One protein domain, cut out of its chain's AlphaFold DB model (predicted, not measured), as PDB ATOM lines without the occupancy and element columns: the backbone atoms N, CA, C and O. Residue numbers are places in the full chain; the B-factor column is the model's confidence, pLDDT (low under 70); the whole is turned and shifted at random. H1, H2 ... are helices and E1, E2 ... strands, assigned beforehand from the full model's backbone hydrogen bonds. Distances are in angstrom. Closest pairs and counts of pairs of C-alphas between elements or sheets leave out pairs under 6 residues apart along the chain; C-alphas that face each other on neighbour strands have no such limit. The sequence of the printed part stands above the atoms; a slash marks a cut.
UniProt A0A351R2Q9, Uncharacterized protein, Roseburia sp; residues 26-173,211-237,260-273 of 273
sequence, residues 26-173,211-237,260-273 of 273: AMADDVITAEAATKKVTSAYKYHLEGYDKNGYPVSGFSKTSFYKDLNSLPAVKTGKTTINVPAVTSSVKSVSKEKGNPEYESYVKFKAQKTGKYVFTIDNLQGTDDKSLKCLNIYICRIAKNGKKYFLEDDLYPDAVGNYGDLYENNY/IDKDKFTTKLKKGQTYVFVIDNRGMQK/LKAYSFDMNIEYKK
ATOM      1  N   ALA A  26     354.666 256.958 436.597       36.28
ATOM      2  CA  ALA A  26     355.548 256.075 435.873       36.28
ATOM      3  C   ALA A  26     355.108 254.690 436.345       36.28
ATOM      4  O   ALA A  26     355.500 254.234 437.419       36.28
ATOM      5  N   MET A  27     354.154 254.105 435.619       40.22
ATOM      6  CA  MET A  27     353.856 252.691 435.696       40.22
ATOM      7  C   MET A  27     355.142 252.071 435.165       40.22
ATOM      8  O   MET A  27     355.282 251.856 433.967       40.22
ATOM      9  N   ALA A  28     356.155 251.964 436.029       40.34
ATOM     10  CA  ALA A  28     357.225 251.022 435.802       40.34
ATOM     11  C   ALA A  28     356.489 249.720 435.513       40.34
ATOM     12  O   ALA A  28     355.633 249.342 436.317       40.34
ATOM     13  N   ASP A  29     356.700 249.160 434.324       43.59
ATOM     14  CA  ASP A  29     356.033 247.933 433.918       43.59
ATOM     15  C   ASP A  29     356.200 246.926 435.064       43.59
ATOM     16  O   ASP A  29     357.322 246.544 435.410       43.59
ATOM     17  N   ASP A  30     355.094 246.588 435.738       58.75
ATOM     18  CA  ASP A  30     355.129 245.628 436.836       58.75
ATOM     19  C   ASP A  30     355.528 244.290 436.193       58.75
ATOM     20  O   ASP A  30     354.815 243.765 435.339       58.75
ATOM     21  N   VAL A  31     356.689 243.742 436.553       56.66
ATOM     22  CA  VAL A  31     357.110 242.423 436.067       56.66
ATOM     23  C   VAL A  31     356.552 241.370 437.015       56.66
ATOM     24  O   VAL A  31     356.916 241.324 438.192       56.66
ATOM     25  N   ILE A  32     355.668 240.512 436.511       63.53
ATOM     26  CA  ILE A  32     355.079 239.402 437.261       63.53
ATOM     27  C   ILE A  32     355.489 238.088 436.605       63.53
ATOM     28  O   ILE A  32     355.265 237.857 435.422       63.53
ATOM     29  N   THR A  33     356.041 237.174 437.394       58.00
ATOM     30  CA  THR A  33     356.225 235.792 436.948       58.00
ATOM     31  C   THR A  33     354.929 235.029 437.191       58.00
ATOM     32  O   THR A  33     354.549 234.785 438.340       58.00
ATOM     33  N   ALA A  34     354.240 234.648 436.116       54.75
ATOM     34  CA  ALA A  34     353.208 233.626 436.163       54.75
ATOM     35  C   ALA A  34     353.909 232.289 436.403       54.75
ATOM     36  O   ALA A  34     354.267 231.587 435.466       54.75
ATOM     37  N   GLU A  35     354.196 231.954 437.660       47.84
ATOM     38  CA  GLU A  35     354.842 230.682 437.957       47.84
ATOM     39  C   GLU A  35     353.966 229.524 437.471       47.84
ATOM     40  O   GLU A  35     352.844 229.321 437.942       47.84
ATOM     41  N   ALA A  36     354.506 228.694 436.576       44.09
ATOM     42  CA  ALA A  36     353.972 227.363 436.369       44.09
ATOM     43  C   ALA A  36     354.171 226.602 437.691       44.09
ATOM     44  O   ALA A  36     355.243 226.064 437.943       44.09
ATOM     45  N   ALA A  37     353.134 226.526 438.531       37.66
ATOM     46  CA  ALA A  37     353.226 226.020 439.908       37.66
ATOM     47  C   ALA A  37     354.129 224.800 440.141       37.66
ATOM     48  O   ALA A  37     354.065 223.783 439.444       37.66
ATOM     49  N   THR A  38     354.796 224.825 441.288       27.67
ATOM     50  CA  THR A  38     355.076 223.617 442.058       27.67
ATOM     51  C   THR A  38     354.863 223.893 443.547       27.67
ATOM     52  O   THR A  38     355.470 224.794 444.111       27.67
ATOM     53  N   LYS A  39     354.040 223.075 444.219       27.12
ATOM     54  CA  LYS A  39     354.529 222.095 445.211       27.12
ATOM     55  C   LYS A  39     353.402 221.246 445.813       27.12
ATOM     56  O   LYS A  39     352.423 221.759 446.338       27.12
ATOM     57  N   LYS A  40     353.653 219.928 445.771       29.06
ATOM     58  CA  LYS A  40     353.085 218.813 446.555       29.06
ATOM     59  C   LYS A  40     351.665 219.015 447.103       29.06
ATOM     60  O   LYS A  40     351.488 219.467 448.230       29.06
ATOM     61  N   VAL A  41     350.687 218.462 446.389       26.58
ATOM     62  CA  VAL A  41     349.499 217.887 447.027       26.58
ATOM     63  C   VAL A  41     349.301 216.473 446.490       26.58
ATOM     64  O   VAL A  41     349.414 216.194 445.299       26.58
ATOM     65  N   THR A  42     349.092 215.556 447.419       31.41
ATOM     66  CA  THR A  42     348.793 214.140 447.242       31.41
ATOM     67  C   THR A  42     347.474 213.951 446.485       31.41
ATOM     68  O   THR A  42     346.415 213.872 447.097       31.41
ATOM     69  N   SER A  43     347.527 213.965 445.155       34.84
ATOM     70  CA  SER A  43     346.607 213.352 444.171       34.84
ATOM     71  C   SER A  43     346.863 214.019 442.805       34.84
ATOM     72  O   SER A  43     347.893 214.664 442.619       34.84
ATOM     73  N   ALA A  44     346.065 213.763 441.777       37.00
ATOM     74  CA  ALA A  44     346.424 213.984 440.375       37.00
ATOM     75  C   ALA A  44     346.569 215.452 439.890       37.00
ATOM     76  O   ALA A  44     346.952 215.625 438.740       37.00
ATOM     77  N   TYR A  45     346.366 216.488 440.722       46.09
ATOM     78  CA  TYR A  45     346.274 217.893 440.266       46.09
ATOM     79  C   TYR A  45     347.329 218.833 440.841       46.09
ATOM     80  O   TYR A  45     347.798 218.663 441.968       46.09
ATOM     81  N   LYS A  46     347.652 219.866 440.056       56.19
ATOM     82  CA  LYS A  46     348.568 220.960 440.406       56.19
ATOM     83  C   LYS A  46     347.852 222.139 441.085       56.19
ATOM     84  O   LYS A  46     348.399 222.680 442.041       56.19
ATOM     85  N   TYR A  47     346.624 222.453 440.663       56.62
ATOM     86  CA  TYR A  47     345.708 223.392 441.320       56.62
ATOM     87  C   TYR A  47     344.278 222.835 441.327       56.62
ATOM     88  O   TYR A  47     343.865 222.170 440.384       56.62
ATOM     89  N   HIS A  48     343.498 223.143 442.359       66.50
ATOM     90  CA  HIS A  48     342.057 222.888 442.437       66.50
ATOM     91  C   HIS A  48     341.283 224.005 441.727       66.50
ATOM     92  O   HIS A  48     340.429 224.653 442.334       66.50
ATOM     93  N   LEU A  49     341.632 224.260 440.467       77.12
ATOM     94  CA  LEU A  49     341.006 225.271 439.612       77.12
ATOM     95  C   LEU A  49     340.358 224.596 438.403       77.12
ATOM     96  O   LEU A  49     339.163 224.789 438.187       77.12
ATOM     97  N   GLU A  50     341.108 223.709 437.741       73.81
ATOM     98  CA  GLU A  50     340.679 222.882 436.610       73.81
ATOM     99  C   GLU A  50     341.303 221.476 436.691       73.81
ATOM    100  O   GLU A  50     342.336 221.275 437.338       73.81
ATOM    101  N   GLY A  51     340.649 220.475 436.096       70.06
ATOM    102  CA  GLY A  51     341.179 219.110 436.028       70.06
ATOM    103  C   GLY A  51     340.131 218.018 435.800       70.06
ATOM    104  O   GLY A  51     338.927 218.258 435.858       70.06
ATOM    105  N   TYR A  52     340.605 216.787 435.589       69.69
ATOM    106  CA  TYR A  52     339.792 215.585 435.343       69.69
ATOM    107  C   TYR A  52     339.959 214.541 436.432       69.69
ATOM    108  O   TYR A  52     341.098 214.227 436.761       69.69
ATOM    109  N   ASP A  53     338.871 213.965 436.951       68.06
ATOM    110  CA  ASP A  53     338.867 212.892 437.951       68.06
ATOM    111  C   ASP A  53     339.695 211.660 437.528       68.06
ATOM    112  O   ASP A  53     340.173 211.546 436.401       68.06
ATOM    113  N   LYS A  54     339.874 210.697 438.441       67.19
ATOM    114  CA  LYS A  54     340.648 209.468 438.170       67.19
ATOM    115  C   LYS A  54     340.123 208.634 436.987       67.19
ATOM    116  O   LYS A  54     340.848 207.773 436.504       67.19
ATOM    117  N   ASN A  55     338.876 208.855 436.571       66.94
ATOM    118  CA  ASN A  55     338.226 208.175 435.455       66.94
ATOM    119  C   ASN A  55     338.256 209.030 434.175       66.94
ATOM    120  O   ASN A  55     337.740 208.612 433.142       66.94
ATOM    121  N   GLY A  56     338.846 210.227 434.228       63.66
ATOM    122  CA  GLY A  56     338.929 211.141 433.103       63.66
ATOM    123  C   GLY A  56     337.673 211.988 432.888       63.66
ATOM    124  O   GLY A  56     337.505 212.530 431.799       63.66
ATOM    125  N   TYR A  57     336.775 212.136 433.860       70.00
ATOM    126  CA  TYR A  57     335.664 213.089 433.739       70.00
ATOM    127  C   TYR A  57     336.079 214.464 434.260       70.00
ATOM    128  O   TYR A  57     336.737 214.515 435.300       70.00
ATOM    129  N   PRO A  58     335.707 215.576 433.593       72.69
ATOM    130  CA  PRO A  58     335.937 216.909 434.140       72.69
ATOM    131  C   PRO A  58     335.439 216.975 435.583       72.69
ATOM    132  O   PRO A  58     334.299 216.603 435.881       72.69
ATOM    133  N   VAL A  59     336.303 217.405 436.501       76.06
ATOM    134  CA  VAL A  59     335.916 217.541 437.901       76.06
ATOM    135  C   VAL A  59     334.847 218.625 437.974       76.06
ATOM    136  O   VAL A  59     335.089 219.774 437.617       76.06
ATOM    137  N   SER A  60     333.666 218.275 438.488       80.88
ATOM    138  CA  SER A  60     332.562 219.219 438.715       80.88
ATOM    139  C   SER A  60     332.828 220.097 439.951       80.88
ATOM    140  O   SER A  60     332.125 220.061 440.963       80.88
ATOM    141  N   GLY A  61     333.926 220.846 439.887       85.56
ATOM    142  CA  GLY A  61     334.417 221.750 440.910       85.56
ATOM    143  C   GLY A  61     334.985 221.106 442.176       85.56
ATOM    144  O   GLY A  61     334.857 219.917 442.488       85.56
ATOM    145  N   PHE A  62     335.613 221.963 442.966       89.06
ATOM    146  CA  PHE A  62     336.385 221.617 444.147       89.06
ATOM    147  C   PHE A  62     335.731 222.145 445.421       89.06
ATOM    148  O   PHE A  62     334.813 222.965 445.391       89.06
ATOM    149  N   SER A  63     336.181 221.655 446.579       90.88
ATOM    150  CA  SER A  63     335.729 222.214 447.857       90.88
ATOM    151  C   SER A  63     336.113 223.696 447.952       90.88
ATOM    152  O   SER A  63     337.156 224.099 447.435       90.88
ATOM    153  N   LYS A  64     335.312 224.500 448.667       93.12
ATOM    154  CA  LYS A  64     335.626 225.919 448.911       93.12
ATOM    155  C   LYS A  64     337.045 226.098 449.454       93.12
ATOM    156  O   LYS A  64     337.781 226.951 448.975       93.12
ATOM    157  N   THR A  65     337.422 225.295 450.447       92.00
ATOM    158  CA  THR A  65     338.723 225.402 451.115       92.00
ATOM    159  C   THR A  65     339.873 225.139 450.150       92.00
ATOM    160  O   THR A  65     340.800 225.941 450.095       92.00
ATOM    161  N   SER A  66     339.802 224.063 449.359       89.06
ATOM    162  CA  SER A  66     340.848 223.731 448.383       89.06
ATOM    163  C   SER A  66     340.937 224.778 447.273       89.06
ATOM    164  O   SER A  66     342.021 225.281 447.000       89.06
ATOM    165  N   PHE A  67     339.792 225.164 446.696       90.56
ATOM    166  CA  PHE A  67     339.731 226.140 445.607       90.56
ATOM    167  C   PHE A  67     340.312 227.495 446.025       90.56
ATOM    168  O   PHE A  67     341.186 228.039 445.361       90.56
ATOM    169  N   TYR A  68     339.868 228.042 447.164       92.25
ATOM    170  CA  TYR A  68     340.337 229.354 447.614       92.25
ATOM    171  C   TYR A  68     341.773 229.334 448.136       92.25
ATOM    172  O   TYR A  68     342.436 230.365 448.069       92.25
ATOM    173  N   LYS A  69     342.276 228.196 448.635       90.12
ATOM    174  CA  LYS A  69     343.700 228.053 448.962       90.12
ATOM    175  C   LYS A  69     344.559 228.309 447.720       90.12
ATOM    176  O   LYS A  69     345.480 229.119 447.787       90.12
ATOM    177  N   ASP A  70     344.206 227.675 446.608       87.38
ATOM    178  CA  ASP A  70     344.953 227.767 445.353       87.38
ATOM    179  C   ASP A  70     344.710 229.106 444.642       87.38
ATOM    180  O   ASP A  70     345.654 229.773 444.233       87.38
ATOM    181  N   LEU A  71     343.469 229.601 444.607       90.44
ATOM    182  CA  LEU A  71     343.167 230.942 444.093       90.44
ATOM    183  C   LEU A  71     343.962 232.033 444.832       90.44
ATOM    184  O   LEU A  71     344.451 232.992 444.229       90.44
ATOM    185  N   ASN A  72     344.081 231.926 446.159       90.25
ATOM    186  CA  ASN A  72     344.769 232.931 446.961       90.25
ATOM    187  C   ASN A  72     346.288 232.917 446.760       90.25
ATOM    188  O   ASN A  72     346.891 233.979 446.913       90.25
ATOM    189  N   SER A  73     346.884 231.792 446.356       86.12
ATOM    190  CA  SER A  73     348.316 231.709 446.048       86.12
ATOM    191  C   SER A  73     348.678 232.216 444.650       86.12
ATOM    192  O   SER A  73     349.847 232.507 444.418       86.12
ATOM    193  N   LEU A  74     347.704 232.374 443.741       85.69
ATOM    194  CA  LEU A  74     347.983 232.890 442.399       85.69
ATOM    195  C   LEU A  74     348.591 234.306 442.429       85.69
ATOM    196  O   LEU A  74     348.131 235.143 443.222       85.69
ATOM    197  N   PRO A  75     349.544 234.610 441.530       86.25
ATOM    198  CA  PRO A  75     350.033 235.970 441.316       86.25
ATOM    199  C   PRO A  75     348.899 236.885 440.838       86.25
ATOM    200  O   PRO A  75     347.996 236.453 440.118       86.25
ATOM    201  N   ALA A  76     348.922 238.150 441.265       87.06
ATOM    202  CA  ALA A  76     347.846 239.103 441.006       87.06
ATOM    203  C   ALA A  76     348.305 240.263 440.117       87.06
ATOM    204  O   ALA A  76     349.180 241.027 440.517       87.06
ATOM    205  N   VAL A  77     347.651 240.432 438.970       87.50
ATOM    206  CA  VAL A  77     347.821 241.589 438.080       87.50
ATOM    207  C   VAL A  77     346.898 242.739 438.506       87.50
ATOM    208  O   VAL A  77     345.891 242.535 439.199       87.50
ATOM    209  N   LYS A  78     347.232 243.967 438.102       88.69
ATOM    210  CA  LYS A  78     346.455 245.187 438.381       88.69
ATOM    211  C   LYS A  78     346.127 245.917 437.079       88.69
ATOM    212  O   LYS A  78     346.562 245.522 436.009       88.69
ATOM    213  N   THR A  79     345.326 246.976 437.173       89.88
ATOM    214  CA  THR A  79     345.139 247.898 436.045       89.88
ATOM    215  C   THR A  79     346.459 248.566 435.675       89.88
ATOM    216  O   THR A  79     347.190 248.976 436.577       89.88
ATOM    217  N   GLY A  80     346.694 248.753 434.381       89.56
ATOM    218  CA  GLY A  80     347.972 249.170 433.816       89.56
ATOM    219  C   GLY A  80     348.675 248.038 433.079       89.56
ATOM    220  O   GLY A  80     348.119 246.947 432.935       89.56
ATOM    221  N   LYS A  81     349.891 248.334 432.616       89.75
ATOM    222  CA  LYS A  81     350.758 247.396 431.908       89.75
ATOM    223  C   LYS A  81     351.521 246.512 432.897       89.75
ATOM    224  O   LYS A  81     351.985 246.970 433.940       89.75
ATOM    225  N   THR A  82     351.617 245.231 432.575       87.25
ATOM    226  CA  THR A  82     352.325 244.213 433.347       87.25
ATOM    227  C   THR A  82     352.973 243.237 432.376       87.25
ATOM    228  O   THR A  82     352.283 242.682 431.524       87.25
ATOM    229  N   THR A  83     354.269 242.980 432.518       89.12
ATOM    230  CA  THR A  83     354.942 241.908 431.771       89.12
ATOM    231  C   THR A  83     354.759 240.594 432.518       89.12
ATOM    232  O   THR A  83     355.070 240.499 433.707       89.12
ATOM    233  N   ILE A  84     354.256 239.575 431.827       86.38
ATOM    234  CA  ILE A  84     354.003 238.240 432.359       86.38
ATOM    235  C   ILE A  84     355.091 237.287 431.871       86.38
ATOM    236  O   ILE A  84     355.173 236.992 430.682       86.38
ATOM    237  N   ASN A  85     355.896 236.758 432.794       87.94
ATOM    238  CA  ASN A  85     356.867 235.703 432.494       87.94
ATOM    239  C   ASN A  85     356.261 234.330 432.781       87.94
ATOM    240  O   ASN A  85     355.875 234.061 433.921       87.94
ATOM    241  N   VAL A  86     356.232 233.448 431.785       84.69
ATOM    242  CA  VAL A  86     355.785 232.060 431.926       84.69
ATOM    243  C   VAL A  86     357.006 231.138 431.877       84.69
ATOM    244  O   VAL A  86     357.692 231.075 430.853       84.69
ATOM    245  N   PRO A  87     357.327 230.416 432.964       80.06
ATOM    246  CA  PRO A  87     358.501 229.563 433.009       80.06
ATOM    247  C   PRO A  87     358.287 228.266 432.225       80.06
ATOM    248  O   PRO A  87     357.162 227.801 432.023       80.06
ATOM    249  N   ALA A  88     359.404 227.642 431.858       80.88
ATOM    250  CA  ALA A  88     359.422 226.305 431.291       80.88
ATOM    251  C   ALA A  88     358.734 225.289 432.218       80.88
ATOM    252  O   ALA A  88     358.939 225.277 433.436       80.88
ATOM    253  N   VAL A  89     357.958 224.386 431.624       78.38
ATOM    254  CA  VAL A  89     357.343 223.274 432.342       78.38
ATOM    255  C   VAL A  89     358.429 222.254 432.693       78.38
ATOM    256  O   VAL A  89     359.144 221.765 431.824       78.38
ATOM    257  N   THR A  90     358.567 221.920 433.977       71.19
ATOM    258  CA  THR A  90     359.497 220.873 434.437       71.19
ATOM    259  C   THR A  90     358.785 219.527 434.564       71.19
ATOM    260  O   THR A  90     357.568 219.475 434.721       71.19
ATOM    261  N   SER A  91     359.534 218.419 434.581       64.50
ATOM    262  CA  SER A  91     358.989 217.052 434.709       64.50
ATOM    263  C   SER A  91     358.157 216.809 435.979       64.50
ATOM    264  O   SER A  91     357.402 215.844 436.059       64.50
ATOM    265  N   SER A  92     358.280 217.684 436.980       66.38
ATOM    266  CA  SER A  92     357.486 217.646 438.213       66.38
ATOM    267  C   SER A  92     356.066 218.207 438.060       66.38
ATOM    268  O   SER A  92     355.221 218.004 438.937       66.38
ATOM    269  N   VAL A  93     355.792 218.910 436.960       69.06
ATOM    270  CA  VAL A  93     354.484 219.471 436.641       69.06
ATOM    271  C   VAL A  93     353.609 218.392 436.009       69.06
ATOM    272  O   VAL A  93     353.962 217.799 434.993       69.06
ATOM    273  N   LYS A  94     352.437 218.154 436.603       71.50
ATOM    274  CA  LYS A  94     351.422 217.267 436.027       71.50
ATOM    275  C   LYS A  94     350.617 218.000 434.960       71.50
ATOM    276  O   LYS A  94     350.295 219.172 435.143       71.50
ATOM    277  N   SER A  95     350.307 217.277 433.888       75.12
ATOM    278  CA  SER A  95     349.403 217.720 432.829       75.12
ATOM    279  C   SER A  95     347.988 217.933 433.378       75.12
ATOM    280  O   SER A  95     347.553 217.164 434.239       75.12
ATOM    281  N   VAL A  96     347.284 218.950 432.879       75.75
ATOM    282  CA  VAL A  96     345.838 219.123 433.092       75.75
ATOM    283  C   VAL A  96     345.026 218.217 432.166       75.75
ATOM    284  O   VAL A  96     343.944 217.792 432.554       75.75
ATOM    285  N   SER A  97     345.581 217.820 431.016       71.94
ATOM    286  CA  SER A  97     344.987 216.819 430.122       71.94
ATOM    287  C   SER A  97     345.089 215.403 430.689       71.94
ATOM    288  O   SER A  97     346.095 215.012 431.298       71.94
ATOM    289  N   LYS A  98     344.036 214.624 430.426       66.38
ATOM    290  CA  LYS A  98     343.920 213.182 430.686       66.38
ATOM    291  C   LYS A  98     344.349 212.309 429.501       66.38
ATOM    292  O   LYS A  98     344.451 211.092 429.655       66.38
ATOM    293  N   GLU A  99     344.508 212.891 428.314       69.56
ATOM    294  CA  GLU A  99     344.784 212.139 427.097       69.56
ATOM    295  C   GLU A  99     346.220 211.622 427.111       69.56
ATOM    296  O   GLU A  99     347.199 212.369 427.196       69.56
ATOM    297  N   LYS A 100     346.357 210.295 427.052       68.88
ATOM    298  CA  LYS A 100     347.667 209.652 427.041       68.88
ATOM    299  C   LYS A 100     348.410 210.065 425.770       68.88
ATOM    300  O   LYS A 100     347.999 209.700 424.677       68.88
ATOM    301  N   GLY A 101     349.532 210.760 425.942       70.56
ATOM    302  CA  GLY A 101     350.354 211.253 424.834       70.56
ATOM    303  C   GLY A 101     350.080 212.704 424.436       70.56
ATOM    304  O   GLY A 101     350.910 213.267 423.735       70.56
ATOM    305  N   ASN A 102     349.019 213.329 424.964       75.00
ATOM    306  CA  ASN A 102     348.652 214.721 424.683       75.00
ATOM    307  C   ASN A 102     348.628 215.539 425.984       75.00
ATOM    308  O   ASN A 102     347.552 215.876 426.482       75.00
ATOM    309  N   PRO A 103     349.791 215.795 426.609       76.44
ATOM    310  CA  PRO A 103     349.833 216.574 427.833       76.44
ATOM    311  C   PRO A 103     349.464 218.039 427.564       76.44
ATOM    312  O   PRO A 103     349.916 218.639 426.594       76.44
ATOM    313  N   GLU A 104     348.706 218.631 428.478       78.06
ATOM    314  CA  GLU A 104     348.354 220.053 428.473       78.06
ATOM    315  C   GLU A 104     348.833 220.681 429.769       78.06
ATOM    316  O   GLU A 104     348.815 220.050 430.829       78.06
ATOM    317  N   TYR A 105     349.274 221.927 429.705       81.00
ATOM    318  CA  TYR A 105     349.832 222.617 430.853       81.00
ATOM    319  C   TYR A 105     349.341 224.049 430.856       81.00
ATOM    320  O   TYR A 105     349.340 224.699 429.818       81.00
ATOM    321  N   GLU A 106     348.999 224.544 432.036       83.81
ATOM    322  CA  GLU A 106     348.461 225.886 432.190       83.81
ATOM    323  C   GLU A 106     349.146 226.622 433.339       83.81
ATOM    324  O   GLU A 106     349.581 226.032 434.343       83.81
ATOM    325  N   SER A 107     349.221 227.937 433.175       85.44
ATOM    326  CA  SER A 107     349.648 228.896 434.184       85.44
ATOM    327  C   SER A 107     348.500 229.857 434.469       85.44
ATOM    328  O   SER A 107     347.659 230.106 433.611       85.44
ATOM    329  N   TYR A 108     348.456 230.408 435.681       88.19
ATOM    330  CA  TYR A 108     347.316 231.209 436.118       88.19
ATOM    331  C   TYR A 108     347.775 232.519 436.744       88.19
ATOM    332  O   TYR A 108     348.655 232.535 437.609       88.19
ATOM    333  N   VAL A 109     347.118 233.613 436.370       89.69
ATOM    334  CA  VAL A 109     347.226 234.906 437.057       89.69
ATOM    335  C   VAL A 109     345.826 235.398 437.405       89.69
ATOM    336  O   VAL A 109     344.866 235.116 436.694       89.69
ATOM    337  N   LYS A 110     345.660 236.120 438.515       92.62
ATOM    338  CA  LYS A 110     344.346 236.638 438.928       92.62
ATOM    339  C   LYS A 110     344.265 238.150 438.829       92.62
ATOM    340  O   LYS A 110     345.230 238.860 439.086       92.62
ATOM    341  N   PHE A 111     343.064 238.646 438.573       92.94
ATOM    342  CA  PHE A 111     342.740 240.064 438.573       92.94
ATOM    343  C   PHE A 111     341.510 240.323 439.438       92.94
ATOM    344  O   PHE A 111     340.494 239.641 439.317       92.94
ATOM    345  N   LYS A 112     341.572 241.330 440.314       95.00
ATOM    346  CA  LYS A 112     340.421 241.756 441.119       95.00
ATOM    347  C   LYS A 112     339.910 243.102 440.628       95.00
ATOM    348  O   LYS A 112     340.576 244.124 440.809       95.00
ATOM    349  N   ALA A 113     338.701 243.111 440.072       93.81
ATOM    350  CA  ALA A 113     338.095 244.316 439.523       93.81
ATOM    351  C   ALA A 113     337.796 245.339 440.632       93.81
ATOM    352  O   ALA A 113     337.041 245.075 441.571       93.81
ATOM    353  N   GLN A 114     338.373 246.537 440.528       94.56
ATOM    354  CA  GLN A 114     338.219 247.595 441.539       94.56
ATOM    355  C   GLN A 114     336.916 248.391 441.376       94.56
ATOM    356  O   GLN A 114     336.413 248.998 442.325       94.56
ATOM    357  N   LYS A 115     336.350 248.378 440.167       94.69
ATOM    358  CA  LYS A 115     335.111 249.067 439.784       94.69
ATOM    359  C   LYS A 115     334.232 248.148 438.944       94.69
ATOM    360  O   LYS A 115     334.750 247.283 438.242       94.69
ATOM    361  N   THR A 116     332.918 248.356 438.996       93.81
ATOM    362  CA  THR A 116     331.996 247.741 438.036       93.81
ATOM    363  C   THR A 116     332.044 248.548 436.742       93.81
ATOM    364  O   THR A 116     332.017 249.778 436.794       93.81
ATOM    365  N   GLY A 117     332.134 247.884 435.594       92.12
ATOM    366  CA  GLY A 117     332.108 248.553 434.293       92.12
ATOM    367  C   GLY A 117     332.905 247.817 433.227       92.12
ATOM    368  O   GLY A 117     333.205 246.633 433.381       92.12
ATOM    369  N   LYS A 118     333.204 248.524 432.136       93.81
ATOM    370  CA  LYS A 118     333.877 247.979 430.956       93.81
ATOM    371  C   LYS A 118     335.391 247.979 431.190       93.81
ATOM    372  O   LYS A 118     335.950 248.994 431.595       93.81
ATOM    373  N   TYR A 119     336.049 246.852 430.949       93.06
ATOM    374  CA  TYR A 119     337.503 246.720 431.012       93.06
ATOM    375  C   TYR A 119     338.032 246.277 429.660       93.06
ATOM    376  O   TYR A 119     337.506 245.321 429.091       93.06
ATOM    377  N   VAL A 120     339.048 246.979 429.169       92.62
ATOM    378  CA  VAL A 120     339.771 246.635 427.949       92.62
ATOM    379  C   VAL A 120     341.062 245.942 428.338       92.62
ATOM    380  O   VAL A 120     341.814 246.448 429.167       92.62
ATOM    381  N   PHE A 121     341.290 244.796 427.718       91.06
ATOM    382  CA  PHE A 121     342.490 243.997 427.852       91.06
ATOM    383  C   PHE A 121     343.251 244.086 426.539       91.06
ATOM    384  O   PHE A 121     342.653 244.077 425.462       91.06
ATOM    385  N   THR A 122     344.562 244.251 426.617       90.12
ATOM    386  CA  THR A 122     345.451 244.200 425.459       90.12
ATOM    387  C   THR A 122     346.631 243.328 425.824       90.12
ATOM    388  O   THR A 122     347.228 243.529 426.880       90.12
ATOM    389  N   ILE A 123     346.909 242.344 424.980       89.69
ATOM    390  CA  ILE A 123     347.974 241.371 425.158       89.69
ATOM    391  C   ILE A 123     348.836 241.441 423.909       89.69
ATOM    392  O   ILE A 123     348.332 241.279 422.801       89.69
ATOM    393  N   ASP A 124     350.111 241.749 424.076       90.81
ATOM    394  CA  ASP A 124     351.051 241.904 422.971       90.81
ATOM    395  C   ASP A 124     352.471 241.555 423.418       90.81
ATOM    396  O   ASP A 124     352.691 241.008 424.503       90.81
ATOM    397  N   ASN A 125     353.444 241.823 422.550       90.56
ATOM    398  CA  ASN A 125     354.858 241.661 422.861       90.56
ATOM    399  C   ASN A 125     355.230 240.232 423.299       90.56
ATOM    400  O   ASN A 125     356.033 240.037 424.211       90.56
ATOM    401  N   LEU A 126     354.630 239.226 422.655       91.12
ATOM    402  CA  LEU A 126     354.950 237.827 422.909       91.12
ATOM    403  C   LEU A 126     356.372 237.523 422.432       91.12
ATOM    404  O   LEU A 126     356.726 237.815 421.290       91.12
ATOM    405  N   GLN A 127     357.168 236.923 423.311       89.06
ATOM    406  CA  GLN A 127     358.570 236.593 423.078       89.06
ATOM    407  C   GLN A 127     358.876 235.197 423.614       89.06
ATOM    408  O   GLN A 127     358.688 234.907 424.798       89.06
ATOM    409  N   GLY A 128     359.360 234.325 422.738       86.56
ATOM    410  CA  GLY A 128     359.950 233.049 423.094       86.56
ATOM    411  C   GLY A 128     361.389 233.227 423.571       86.56
ATOM    412  O   GLY A 128     362.050 234.219 423.275       86.56
ATOM    413  N   THR A 129     361.891 232.251 424.324       83.12
ATOM    414  CA  THR A 129     363.272 232.282 424.842       83.12
ATOM    415  C   THR A 129     364.294 231.566 423.955       83.12
ATOM    416  O   THR A 129     365.472 231.537 424.308       83.12
ATOM    417  N   ASP A 130     363.878 230.971 422.833       83.38
ATOM    418  CA  ASP A 130     364.781 230.285 421.906       83.38
ATOM    419  C   ASP A 130     364.686 230.799 420.465       83.38
ATOM    420  O   ASP A 130     363.806 231.574 420.112       83.38
ATOM    421  N   ASP A 131     365.655 230.406 419.644       81.38
ATOM    422  CA  ASP A 131     365.849 230.808 418.250       81.38
ATOM    423  C   ASP A 131     365.374 229.750 417.239       81.38
ATOM    424  O   ASP A 131     365.384 229.996 416.035       81.38
ATOM    425  N   LYS A 132     364.947 228.577 417.719       84.12
ATOM    426  CA  LYS A 132     364.603 227.408 416.887       84.12
ATOM    427  C   LYS A 132     363.112 227.107 416.843       84.12
ATOM    428  O   LYS A 132     362.693 226.198 416.127       84.12
ATOM    429  N   SER A 133     362.317 227.813 417.635       86.88
ATOM    430  CA  SER A 133     360.883 227.594 417.720       86.88
ATOM    431  C   SER A 133     360.103 228.895 417.870       86.88
ATOM    432  O   SER A 133     360.642 229.946 418.217       86.88
ATOM    433  N   LEU A 134     358.810 228.819 417.570       88.44
ATOM    434  CA  LEU A 134     357.876 229.940 417.581       88.44
ATOM    435  C   LEU A 134     356.822 229.714 418.658       88.44
ATOM    436  O   LEU A 134     356.231 228.632 418.731       88.44
ATOM    437  N   LYS A 135     356.536 230.727 419.476       87.50
ATOM    438  CA  LYS A 135     355.411 230.662 420.414       87.50
ATOM    439  C   LYS A 135     354.136 231.204 419.764       87.50
ATOM    440  O   LYS A 135     354.110 232.300 419.212       87.50
ATOM    441  N   CYS A 136     353.067 230.427 419.895       87.19
ATOM    442  CA  CYS A 136     351.695 230.902 419.795       87.19
ATOM    443  C   CYS A 136     351.066 230.736 421.185       87.19
ATOM    444  O   CYS A 136     351.174 229.668 421.796       87.19
ATOM    445  N   LEU A 137     350.518 231.812 421.733       85.50
ATOM    446  CA  LEU A 137     349.916 231.868 423.056       85.50
ATOM    447  C   LEU A 137     348.396 231.835 422.931       85.50
ATOM    448  O   LEU A 137     347.829 232.661 422.227       85.50
ATOM    449  N   ASN A 138     347.768 230.964 423.717       83.50
ATOM    450  CA  ASN A 138     346.338 231.003 423.982       83.50
ATOM    451  C   ASN A 138     346.087 231.410 425.438       83.50
ATOM    452  O   ASN A 138     346.789 230.956 426.348       83.50
ATOM    453  N   ILE A 139     345.144 232.325 425.649       82.81
ATOM    454  CA  ILE A 139     344.807 232.860 426.966       82.81
ATOM    455  C   ILE A 139     343.318 233.185 427.032       82.81
ATOM    456  O   ILE A 139     342.767 233.792 426.121       82.81
ATOM    457  N   TYR A 140     342.679 232.826 428.139       83.88
ATOM    458  CA  TYR A 140     341.259 233.085 428.364       83.88
ATOM    459  C   TYR A 140     341.009 233.596 429.785       83.88
ATOM    460  O   TYR A 140     341.814 233.390 430.698       83.88
ATOM    461  N   ILE A 141     339.916 234.341 429.973       88.12
ATOM    462  CA  ILE A 141     339.541 234.936 431.260       88.12
ATOM    463  C   ILE A 141     338.311 234.235 431.840       88.12
ATOM    464  O   ILE A 141     337.204 234.330 431.323       88.12
ATOM    465  N   CYS A 142     338.489 233.611 432.998       89.62
ATOM    466  CA  CYS A 142     337.447 232.897 433.718       89.62
ATOM    467  C   CYS A 142     336.909 233.707 434.897       89.62
ATOM    468  O   CYS A 142     337.636 234.424 435.604       89.62
ATOM    469  N   ARG A 143     335.623 233.514 435.195       91.94
ATOM    470  CA  ARG A 143     335.048 233.897 436.490       91.94
ATOM    471  C   ARG A 143     335.064 232.718 437.456       91.94
ATOM    472  O   ARG A 143     335.094 231.559 437.062       91.94
ATOM    473  N   ILE A 144     334.975 233.018 438.748       91.81
ATOM    474  CA  ILE A 144     334.757 231.993 439.771       91.81
ATOM    475  C   ILE A 144     333.263 231.686 439.842       91.81
ATOM    476  O   ILE A 144     332.465 232.563 440.190       91.81
ATOM    477  N   ALA A 145     332.903 230.436 439.581       91.31
ATOM    478  CA  ALA A 145     331.546 229.931 439.672       91.31
ATOM    479  C   ALA A 145     331.385 228.956 440.842       91.31
ATOM    480  O   ALA A 145     332.353 228.492 441.457       91.31
ATOM    481  N   LYS A 146     330.127 228.669 441.186       91.81
ATOM    482  CA  LYS A 146     329.789 227.643 442.170       91.81
ATOM    483  C   LYS A 146     328.553 226.865 441.747       91.81
ATOM    484  O   LYS A 146     327.573 227.450 441.296       91.81
ATOM    485  N   ASN A 147     328.574 225.565 442.008       90.44
ATOM    486  CA  ASN A 147     327.410 224.697 441.908       90.44
ATOM    487  C   ASN A 147     327.268 223.926 443.227       90.44
ATOM    488  O   ASN A 147     328.133 223.134 443.612       90.44
ATOM    489  N   GLY A 148     326.223 224.235 443.995       91.88
ATOM    490  CA  GLY A 148     326.074 223.745 445.366       91.88
ATOM    491  C   GLY A 148     327.281 224.099 446.251       91.88
ATOM    492  O   GLY A 148     327.565 225.270 446.508       91.88
ATOM    493  N   LYS A 149     327.991 223.073 446.742       92.25
ATOM    494  CA  LYS A 149     329.190 223.208 447.601       92.25
ATOM    495  C   LYS A 149     330.514 223.202 446.817       92.25
ATOM    496  O   LYS A 149     331.578 223.195 447.440       92.25
ATOM    497  N   LYS A 150     330.454 223.164 445.485       92.94
ATOM    498  CA  LYS A 150     331.610 223.043 444.593       92.94
ATOM    499  C   LYS A 150     331.923 224.371 443.910       92.94
ATOM    500  O   LYS A 150     330.997 225.096 443.560       92.94
ATOM    501  N   TYR A 151     333.208 224.671 443.743       93.06
ATOM    502  CA  TYR A 151     333.737 225.894 443.128       93.06
ATOM    503  C   TYR A 151     334.634 225.539 441.941       93.06
ATOM    504  O   TYR A 151     335.381 224.567 442.026       93.06
ATOM    505  N   PHE A 152     334.553 226.306 440.857       90.19
ATOM    506  CA  PHE A 152     335.298 226.063 439.617       90.19
ATOM    507  C   PHE A 152     335.521 227.369 438.847       90.19
ATOM    508  O   PHE A 152     334.902 228.393 439.163       90.19
ATOM    509  N   LEU A 153     336.427 227.329 437.870       89.62
ATOM    510  CA  LEU A 153     336.572 228.374 436.862       89.62
ATOM    511  C   LEU A 153     335.538 228.155 435.758       89.62
ATOM    512  O   LEU A 153     335.328 227.032 435.312       89.62
ATOM    513  N   GLU A 154     334.846 229.221 435.380       87.44
ATOM    514  CA  GLU A 154     333.855 229.213 434.311       87.44
ATOM    515  C   GLU A 154     334.298 230.190 433.222       87.44
ATOM    516  O   GLU A 154     334.445 231.391 433.481       87.44
ATOM    517  N   ASP A 155     334.515 229.641 432.029       79.50
ATOM    518  CA  ASP A 155     334.852 230.358 430.801       79.50
ATOM    519  C   ASP A 155     333.566 230.793 430.077       79.50
ATOM    520  O   ASP A 155     333.181 230.259 429.041       79.50
ATOM    521  N   ASP A 156     332.811 231.701 430.702       69.94
ATOM    522  CA  ASP A 156     331.571 232.255 430.134       69.94
ATOM    523  C   ASP A 156     331.632 233.768 429.908       69.94
ATOM    524  O   ASP A 156     330.621 234.436 429.653       69.94
ATOM    525  N   LEU A 157     332.832 234.335 430.015       69.56
ATOM    526  CA  LEU A 157     333.062 235.688 429.559       69.56
ATOM    527  C   LEU A 157     333.157 235.619 428.035       69.56
ATOM    528  O   LEU A 157     334.143 235.143 427.496       69.56
ATOM    529  N   TYR A 158     332.112 236.097 427.357       65.62
ATOM    530  CA  TYR A 158     332.109 236.346 425.913       65.62
ATOM    531  C   TYR A 158     332.515 237.802 425.672       65.62
ATOM    532  O   TYR A 158     331.645 238.681 425.664       65.62
ATOM    533  N   PRO A 159     333.815 238.127 425.591       64.81
ATOM    534  CA  PRO A 159     334.215 239.499 425.377       64.81
ATOM    535  C   PRO A 159     333.913 239.952 423.948       64.81
ATOM    536  O   PRO A 159     333.988 239.182 422.993       64.81
ATOM    537  N   ASP A 160     333.653 241.249 423.804       62.03
ATOM    538  CA  ASP A 160     333.680 241.911 422.503       62.03
ATOM    539  C   ASP A 160     335.158 241.986 422.067       62.03
ATOM    540  O   ASP A 160     335.911 242.842 422.556       62.03
ATOM    541  N   ALA A 161     335.599 241.056 421.221       57.59
ATOM    542  CA  ALA A 161     336.982 240.959 420.752       57.59
ATOM    543  C   ALA A 161     337.208 241.706 419.424       57.59
ATOM    544  O   ALA A 161     336.346 241.726 418.547       57.59
ATOM    545  N   VAL A 162     338.387 242.314 419.273       52.56
ATOM    546  CA  VAL A 162     338.922 242.811 417.997       52.56
ATOM    547  C   VAL A 162     340.211 242.030 417.736       52.56
ATOM    548  O   VAL A 162     341.243 242.361 418.308       52.56
ATOM    549  N   GLY A 163     340.129 240.989 416.902       50.19
ATOM    550  CA  GLY A 163     341.184 239.979 416.717       50.19
ATOM    551  C   GLY A 163     340.673 238.565 417.021       50.19
ATOM    552  O   GLY A 163     339.565 238.406 417.537       50.19
ATOM    553  N   ASN A 164     341.440 237.531 416.658       51.75
ATOM    554  CA  ASN A 164     341.118 236.160 417.052       51.75
ATOM    555  C   ASN A 164     341.497 235.992 418.531       51.75
ATOM    556  O   ASN A 164     342.650 235.703 418.830       51.75
ATOM    557  N   TYR A 165     340.513 236.182 419.418       53.00
ATOM    558  CA  TYR A 165     340.551 236.081 420.893       53.00
ATOM    559  C   TYR A 165     341.224 234.809 421.463       53.00
ATOM    560  O   TYR A 165     341.310 234.637 422.672       53.00
ATOM    561  N   GLY A 166     341.687 233.892 420.614       63.97
ATOM    562  CA  GLY A 166     342.356 232.665 421.015       63.97
ATOM    563  C   GLY A 166     343.870 232.656 420.840       63.97
ATOM    564  O   GLY A 166     344.512 231.940 421.589       63.97
ATOM    565  N   ASP A 167     344.462 233.393 419.898       77.31
ATOM    566  CA  ASP A 167     345.859 233.137 419.513       77.31
ATOM    567  C   ASP A 167     346.670 234.430 419.333       77.31
ATOM    568  O   ASP A 167     346.454 235.193 418.391       77.31
ATOM    569  N   LEU A 168     347.656 234.640 420.208       87.06
ATOM    570  CA  LEU A 168     348.698 235.658 420.083       87.06
ATOM    571  C   LEU A 168     349.976 235.006 419.546       87.06
ATOM    572  O   LEU A 168     350.505 234.065 420.132       87.06
ATOM    573  N   TYR A 169     350.496 235.520 418.446       88.38
ATOM    574  CA  TYR A 169     351.717 235.062 417.804       88.38
ATOM    575  C   TYR A 169     352.904 235.903 418.257       88.38
ATOM    576  O   TYR A 169     352.775 237.062 418.646       88.38
ATOM    577  N   GLU A 170     354.080 235.286 418.226       89.12
ATOM    578  CA  GLU A 170     355.310 235.937 418.648       89.12
ATOM    579  C   GLU A 170     355.630 237.182 417.812       89.12
ATOM    580  O   GLU A 170     355.395 237.218 416.602       89.12
ATOM    581  N   ASN A 171     356.238 238.190 418.433       87.00
ATOM    582  CA  ASN A 171     356.736 239.344 417.697       87.00
ATOM    583  C   ASN A 171     357.690 238.905 416.575       87.00
ATOM    584  O   ASN A 171     358.544 238.033 416.757       87.00
ATOM    585  N   ASN A 172     357.572 239.552 415.411       87.88
ATOM    586  CA  ASN A 172     358.331 239.216 414.201       87.88
ATOM    587  C   ASN A 172     358.114 237.769 413.707       87.88
ATOM    588  O   ASN A 172     359.020 237.195 413.097       87.88
ATOM    589  N   TYR A 173     356.930 237.186 413.949       90.00
ATOM    590  CA  TYR A 173     356.615 235.787 413.638       90.00
ATOM    591  C   TYR A 173     357.075 235.342 412.245       90.00
ATOM    592  O   TYR A 173     357.821 234.375 412.148       90.00
ATOM    593  N   ILE A 211     347.660 239.310 414.520       82.31
ATOM    594  CA  ILE A 211     348.138 238.160 415.301       82.31
ATOM    595  C   ILE A 211     349.156 238.523 416.382       82.31
ATOM    596  O   ILE A 211     349.358 237.736 417.291       82.31
ATOM    597  N   ASP A 212     349.816 239.677 416.302       86.12
ATOM    598  CA  ASP A 212     350.844 240.128 417.258       86.12
ATOM    599  C   ASP A 212     350.251 240.939 418.422       86.12
ATOM    600  O   ASP A 212     350.965 241.448 419.293       86.12
ATOM    601  N   LYS A 213     348.922 241.064 418.430       88.25
ATOM    602  CA  LYS A 213     348.152 241.778 419.432       88.25
ATOM    603  C   LYS A 213     346.762 241.185 419.558       88.25
ATOM    604  O   LYS A 213     345.970 241.264 418.623       88.25
ATOM    605  N   ASP A 214     346.441 240.709 420.751       86.38
ATOM    606  CA  ASP A 214     345.076 240.380 421.130       86.38
ATOM    607  C   ASP A 214     344.469 241.528 421.946       86.38
ATOM    608  O   ASP A 214     345.110 242.141 422.809       86.38
ATOM    609  N   LYS A 215     343.218 241.865 421.646       87.62
ATOM    610  CA  LYS A 215     342.498 242.940 422.314       87.62
ATOM    611  C   LYS A 215     341.030 242.599 422.444       87.62
ATOM    612  O   LYS A 215     340.292 242.505 421.465       87.62
ATOM    613  N   PHE A 216     340.569 242.576 423.684       87.19
ATOM    614  CA  PHE A 216     339.185 242.259 423.976       87.19
ATOM    615  C   PHE A 216     338.625 243.127 425.090       87.19
ATOM    616  O   PHE A 216     339.344 243.751 425.878       87.19
ATOM    617  N   THR A 217     337.300 243.208 425.133       88.88
ATOM    618  CA  THR A 217     336.605 244.031 426.111       88.88
ATOM    619  C   THR A 217     335.497 243.259 426.802       88.88
ATOM    620  O   THR A 217     334.667 242.638 426.152       88.88
ATOM    621  N   THR A 218     335.422 243.351 428.129       89.94
ATOM    622  CA  THR A 218     334.363 242.691 428.905       89.94
ATOM    623  C   THR A 218     333.895 243.544 430.084       89.94
ATOM    624  O   THR A 218     334.577 244.479 430.516       89.94
ATOM    625  N   LYS A 219     332.691 243.268 430.594       90.31
ATOM    626  CA  LYS A 219     332.121 243.956 431.759       90.31
ATOM    627  C   LYS A 219     332.406 243.161 433.025       90.31
ATOM    628  O   LYS A 219     331.922 242.045 433.186       90.31
ATOM    629  N   LEU A 220     333.114 243.776 433.967       92.06
ATOM    630  CA  LEU A 220     333.474 243.150 435.239       92.06
ATOM    631  C   LEU A 220     332.731 243.795 436.413       92.06
ATOM    632  O   LEU A 220     332.322 244.958 436.347       92.06
ATOM    633  N   LYS A 221     332.557 243.042 437.504       92.50
ATOM    634  CA  LYS A 221     331.866 243.478 438.728       92.50
ATOM    635  C   LYS A 221     332.870 243.845 439.816       92.50
ATOM    636  O   LYS A 221     333.811 243.102 440.085       92.50
ATOM    637  N   LYS A 222     332.643 244.976 440.493       94.88
ATOM    638  CA  LYS A 222     333.478 245.437 441.610       94.88
ATOM    639  C   LYS A 222     333.648 244.345 442.669       94.88
ATOM    640  O   LYS A 222     332.675 243.762 443.134       94.88
ATOM    641  N   GLY A 223     334.888 244.137 443.101       93.75
ATOM    642  CA  GLY A 223     335.252 243.205 444.164       93.75
ATOM    643  C   GLY A 223     335.351 241.746 443.720       93.75
ATOM    644  O   GLY A 223     335.879 240.942 444.488       93.75
ATOM    645  N   GLN A 224     334.904 241.412 442.507       94.12
ATOM    646  CA  GLN A 224     335.014 240.068 441.955       94.12
ATOM    647  C   GLN A 224     336.444 239.795 441.475       94.12
ATOM    648  O   GLN A 224     337.104 240.669 440.904       94.12
ATOM    649  N   THR A 225     336.912 238.578 441.745       94.00
ATOM    650  CA  THR A 225     338.177 238.049 441.231       94.00
ATOM    651  C   THR A 225     337.905 237.258 439.957       94.00
ATOM    652  O   THR A 225     336.978 236.448 439.913       94.00
ATOM    653  N   TYR A 226     338.739 237.501 438.959       93.25
ATOM    654  CA  TYR A 226     338.803 236.819 437.676       93.25
ATOM    655  C   TYR A 226     340.168 236.148 437.559       93.25
ATOM    656  O   TYR A 226     341.135 236.614 438.171       93.25
ATOM    657  N   VAL A 227     340.240 235.050 436.820       91.62
ATOM    658  CA  VAL A 227     341.475 234.291 436.613       91.62
ATOM    659  C   VAL A 227     341.746 234.241 435.125       91.62
ATOM    660  O   VAL A 227     340.869 233.859 434.366       91.62
ATOM    661  N   PHE A 228     342.943 234.637 434.723       88.50
ATOM    662  CA  PHE A 228     343.447 234.356 433.394       88.50
ATOM    663  C   PHE A 228     344.094 232.985 433.412       88.50
ATOM    664  O   PHE A 228     344.976 232.737 434.242       88.50
ATOM    665  N   VAL A 229     343.650 232.132 432.506       87.81
ATOM    666  CA  VAL A 229     344.261 230.841 432.245       87.81
ATOM    667  C   VAL A 229     345.116 230.987 430.999       87.81
ATOM    668  O   VAL A 229     344.651 231.450 429.962       87.81
ATOM    669  N   ILE A 230     346.398 230.683 431.147       86.50
ATOM    670  CA  ILE A 230     347.431 230.883 430.137       86.50
ATOM    671  C   ILE A 230     347.875 229.496 429.693       86.50
ATOM    672  O   ILE A 230     348.451 228.756 430.494       86.50
ATOM    673  N   ASP A 231     347.648 229.163 428.427       81.62
ATOM    674  CA  ASP A 231     348.065 227.883 427.874       81.62
ATOM    675  C   ASP A 231     349.587 227.871 427.661       81.62
ATOM    676  O   ASP A 231     350.171 228.653 426.894       81.62
ATOM    677  N   ASN A 232     350.257 226.931 428.325       78.31
ATOM    678  CA  ASN A 232     351.686 226.721 428.160       78.31
ATOM    679  C   ASN A 232     352.021 225.993 426.848       78.31
ATOM    680  O   ASN A 232     353.200 225.699 426.653       78.31
ATOM    681  N   ARG A 233     351.040 225.743 425.958       73.69
ATOM    682  CA  ARG A 233     351.134 225.178 424.596       73.69
ATOM    683  C   ARG A 233     352.532 225.290 424.028       73.69
ATOM    684  O   ARG A 233     353.065 226.388 423.871       73.69
ATOM    685  N   GLY A 234     353.149 224.145 423.779       69.44
ATOM    686  CA  GLY A 234     354.556 224.125 423.442       69.44
ATOM    687  C   GLY A 234     354.865 224.861 422.140       69.44
ATOM    688  O   GLY A 234     354.031 224.917 421.237       69.44
ATOM    689  N   MET A 235     356.075 225.405 422.047       79.38
ATOM    690  CA  MET A 235     356.514 226.168 420.877       79.38
ATOM    691  C   MET A 235     356.552 225.281 419.619       79.38
ATOM    692  O   MET A 235     356.888 224.094 419.701       79.38
ATOM    693  N   GLN A 236     356.183 225.852 418.471       85.19
ATOM    694  CA  GLN A 236     356.214 225.197 417.163       85.19
ATOM    695  C   GLN A 236     357.636 225.163 416.620       85.19
ATOM    696  O   GLN A 236     358.326 226.179 416.635       85.19
ATOM    697  N   LYS A 237     358.065 224.010 416.114       87.69
ATOM    698  CA  LYS A 237     359.383 223.808 415.503       87.69
ATOM    699  C   LYS A 237     359.250 223.141 414.139       87.69
ATOM    700  O   LYS A 237     358.236 222.495 413.868       87.69
ATOM    701  N   LEU A 260     358.971 222.909 427.336       74.75
ATOM    702  CA  LEU A 260     360.209 222.999 428.124       74.75
ATOM    703  C   LEU A 260     360.908 224.359 427.991       74.75
ATOM    704  O   LEU A 260     362.045 224.524 428.440       74.75
ATOM    705  N   LYS A 261     360.260 225.323 427.343       82.44
ATOM    706  CA  LYS A 261     360.807 226.648 427.071       82.44
ATOM    707  C   LYS A 261     359.931 227.706 427.709       82.44
ATOM    708  O   LYS A 261     358.706 227.604 427.706       82.44
ATOM    709  N   ALA A 262     360.591 228.688 428.305       84.19
ATOM    710  CA  ALA A 262     359.919 229.845 428.864       84.19
ATOM    711  C   ALA A 262     359.549 230.824 427.746       84.19
ATOM    712  O   ALA A 262     360.123 230.790 426.653       84.19
ATOM    713  N   TYR A 263     358.607 231.705 428.040       86.56
ATOM    714  CA  TYR A 263     358.220 232.816 427.180       86.56
ATOM    715  C   TYR A 263     357.667 233.954 428.040       86.56
ATOM    716  O   TYR A 263     357.360 233.764 429.221       86.56
ATOM    717  N   SER A 264     357.532 235.133 427.453       89.19
ATOM    718  CA  SER A 264     356.944 236.301 428.104       89.19
ATOM    719  C   SER A 264     356.017 237.048 427.162       89.19
ATOM    720  O   SER A 264     356.154 236.939 425.948       89.19
ATOM    721  N   PHE A 265     355.087 237.811 427.719       90.56
ATOM    722  CA  PHE A 265     354.219 238.720 426.974       90.56
ATOM    723  C   PHE A 265     353.795 239.885 427.866       90.56
ATOM    724  O   PHE A 265     353.850 239.780 429.093       90.56
ATOM    725  N   ASP A 266     353.338 240.978 427.272       90.38
ATOM    726  CA  ASP A 266     352.800 242.118 428.002       90.38
ATOM    727  C   ASP A 266     351.273 242.030 428.068       90.38
ATOM    728  O   ASP A 266     350.600 241.700 427.096       90.38
ATOM    729  N   MET A 267     350.714 242.329 429.238       90.31
ATOM    730  CA  MET A 267     349.282 242.450 429.482       90.31
ATOM    731  C   MET A 267     348.987 243.855 430.002       90.31
ATOM    732  O   MET A 267     349.505 244.266 431.037       90.31
ATOM    733  N   ASN A 268     348.113 244.584 429.318       92.31
ATOM    734  CA  ASN A 268     347.609 245.878 429.758       92.31
ATOM    735  C   ASN A 268     346.110 245.800 430.067       92.31
ATOM    736  O   ASN A 268     345.316 245.335 429.245       92.31
ATOM    737  N   ILE A 269     345.724 246.270 431.255       93.00
ATOM    738  CA  ILE A 269     344.339 246.257 431.738       93.00
ATOM    739  C   ILE A 269     343.857 247.685 431.990       93.00
ATOM    740  O   ILE A 269     344.299 248.356 432.924       93.00
ATOM    741  N   GLU A 270     342.859 248.126 431.231       94.69
ATOM    742  CA  GLU A 270     342.291 249.469 431.329       94.69
ATOM    743  C   GLU A 270     340.829 249.436 431.760       94.69
ATOM    744  O   GLU A 270     340.006 248.726 431.188       94.69
ATOM    745  N   TYR A 271     340.466 250.270 432.734       93.81
ATOM    746  CA  TYR A 271     339.063 250.523 433.055       93.81
ATOM    747  C   TYR A 271     338.513 251.646 432.176       93.81
ATOM    748  O   TYR A 271     339.003 252.776 432.232       93.81
ATOM    749  N   LYS A 272     337.444 251.363 431.431       90.06
ATOM    750  CA  LYS A 272     336.675 252.364 430.688       90.06
ATOM    751  C   LYS A 272     335.415 252.728 431.468       90.06
ATOM    752  O   LYS A 272     334.606 251.859 431.805       90.06
ATOM    753  N   LYS A 273     335.316 254.021 431.789       71.62
ATOM    754  CA  LYS A 273     334.125 254.635 432.382       71.62
ATOM    755  C   LYS A 273     332.949 254.568 431.419       71.62
ATOM    756  O   LYS A 273     333.194 254.712 430.201       71.62
TER     757      LYS A 273
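Overview. This is residues 26 to 173, 211 to 237 and 260 to 273 of the 273 residues of an uncharacterized protein of Roseburia sp (UniProt A0A351R2Q9). What is the overall picture? Two strongly twisted sheets stand partly face to face: a larger one, E1 E2 E11 E4 E8 E7, and a smaller, curled one, E3 E9 E5 E6. H1 packs on the smaller sheet over E6, away from the larger one. What is it made of? The printed part has 189 residues, with one named helix and eleven named strands in the order E1 H1 E2 E3 E4 E5 E6 E7 E8 E9 E10 E11; the larger sheet is mixed, the smaller antiparallel, and the class is mostly strand, with under half of the residues in named elements. It is compact, with a radius of gyration of the C-alphas of 16.4 A and spans of 44 by 44 by 28 A.

Arrangement. How is the largest sheet laid out? Strand beside strand it runs E1, residues 30 to 33, E2, 80 to 86, E11, 263 to 272, E4, 117 to 128, E8, 213 to 220, and E7, 160 to 162. E1 and E2 are parallel, with N 32 and O 83 2.9 A apart; the other neighbours are antiparallel, with N 82 and O 267 at 2.8 A, N 122 and O 268 at 2.9 A, N 119 and O 218 at 2.8 A, and N 160 and O 217 at 2.9 A, within hydrogen-bond range. How does the other sheet run? It runs E3, residues 106 to 112, E9, 225 to 231, E5, 139 to 147, and E6, 150 to 154, with N 109 and O 228 at 3.1 A, N 142 and O 227 at 2.8 A, and N 145 and O 152 at 2.9 A, within hydrogen-bond range. E5 bends by 50 degrees at residue 144, and E5 and E6 are a hairpin. Where is the helix? H1, residues 64 to 73, is on one face of this sheet, making two layers, at a height over the sheet of 8.6 A, along E6 at 6 degrees on the local plane; their closest C-alphas, of Lys 64 and Tyr 151, are 6.1 A apart. Every O i to N i+4 pair of H1 is within hydrogen-bond range. E1, H1 and E2 form a strand-helix-strand unit, two parallel neighbour strands with a helix between, its crossover right-handed. What of E10? E10, residues 235 to 237, pairs with no named strand.

Along the chain. Which elements are longest? From first to last C-alpha E4 measures 33.8 A, E11 29.3 A and E5 24.3 A; H1 measures 14.2 A. Where are the anchors? C-alpha 30 of E1 is at (355.129, 245.628, 436.836), and C-alpha 272 of E11 at (336.675, 252.364, 430.688).

Size, cuts and confidence. Where are the cuts and long links? Residues 174 to 210 and 238 to 259 are not printed, with C-alphas 173 and 211 9.0 A apart and C-alphas 237 and 260 12.7 A apart; the links E1 to H1 and E2 to E3 are long. Where is confidence low? Residues under 70 are 26 to 48, 52 to 56, 91 to 93, 98 to 100, 156 to 166 and 234.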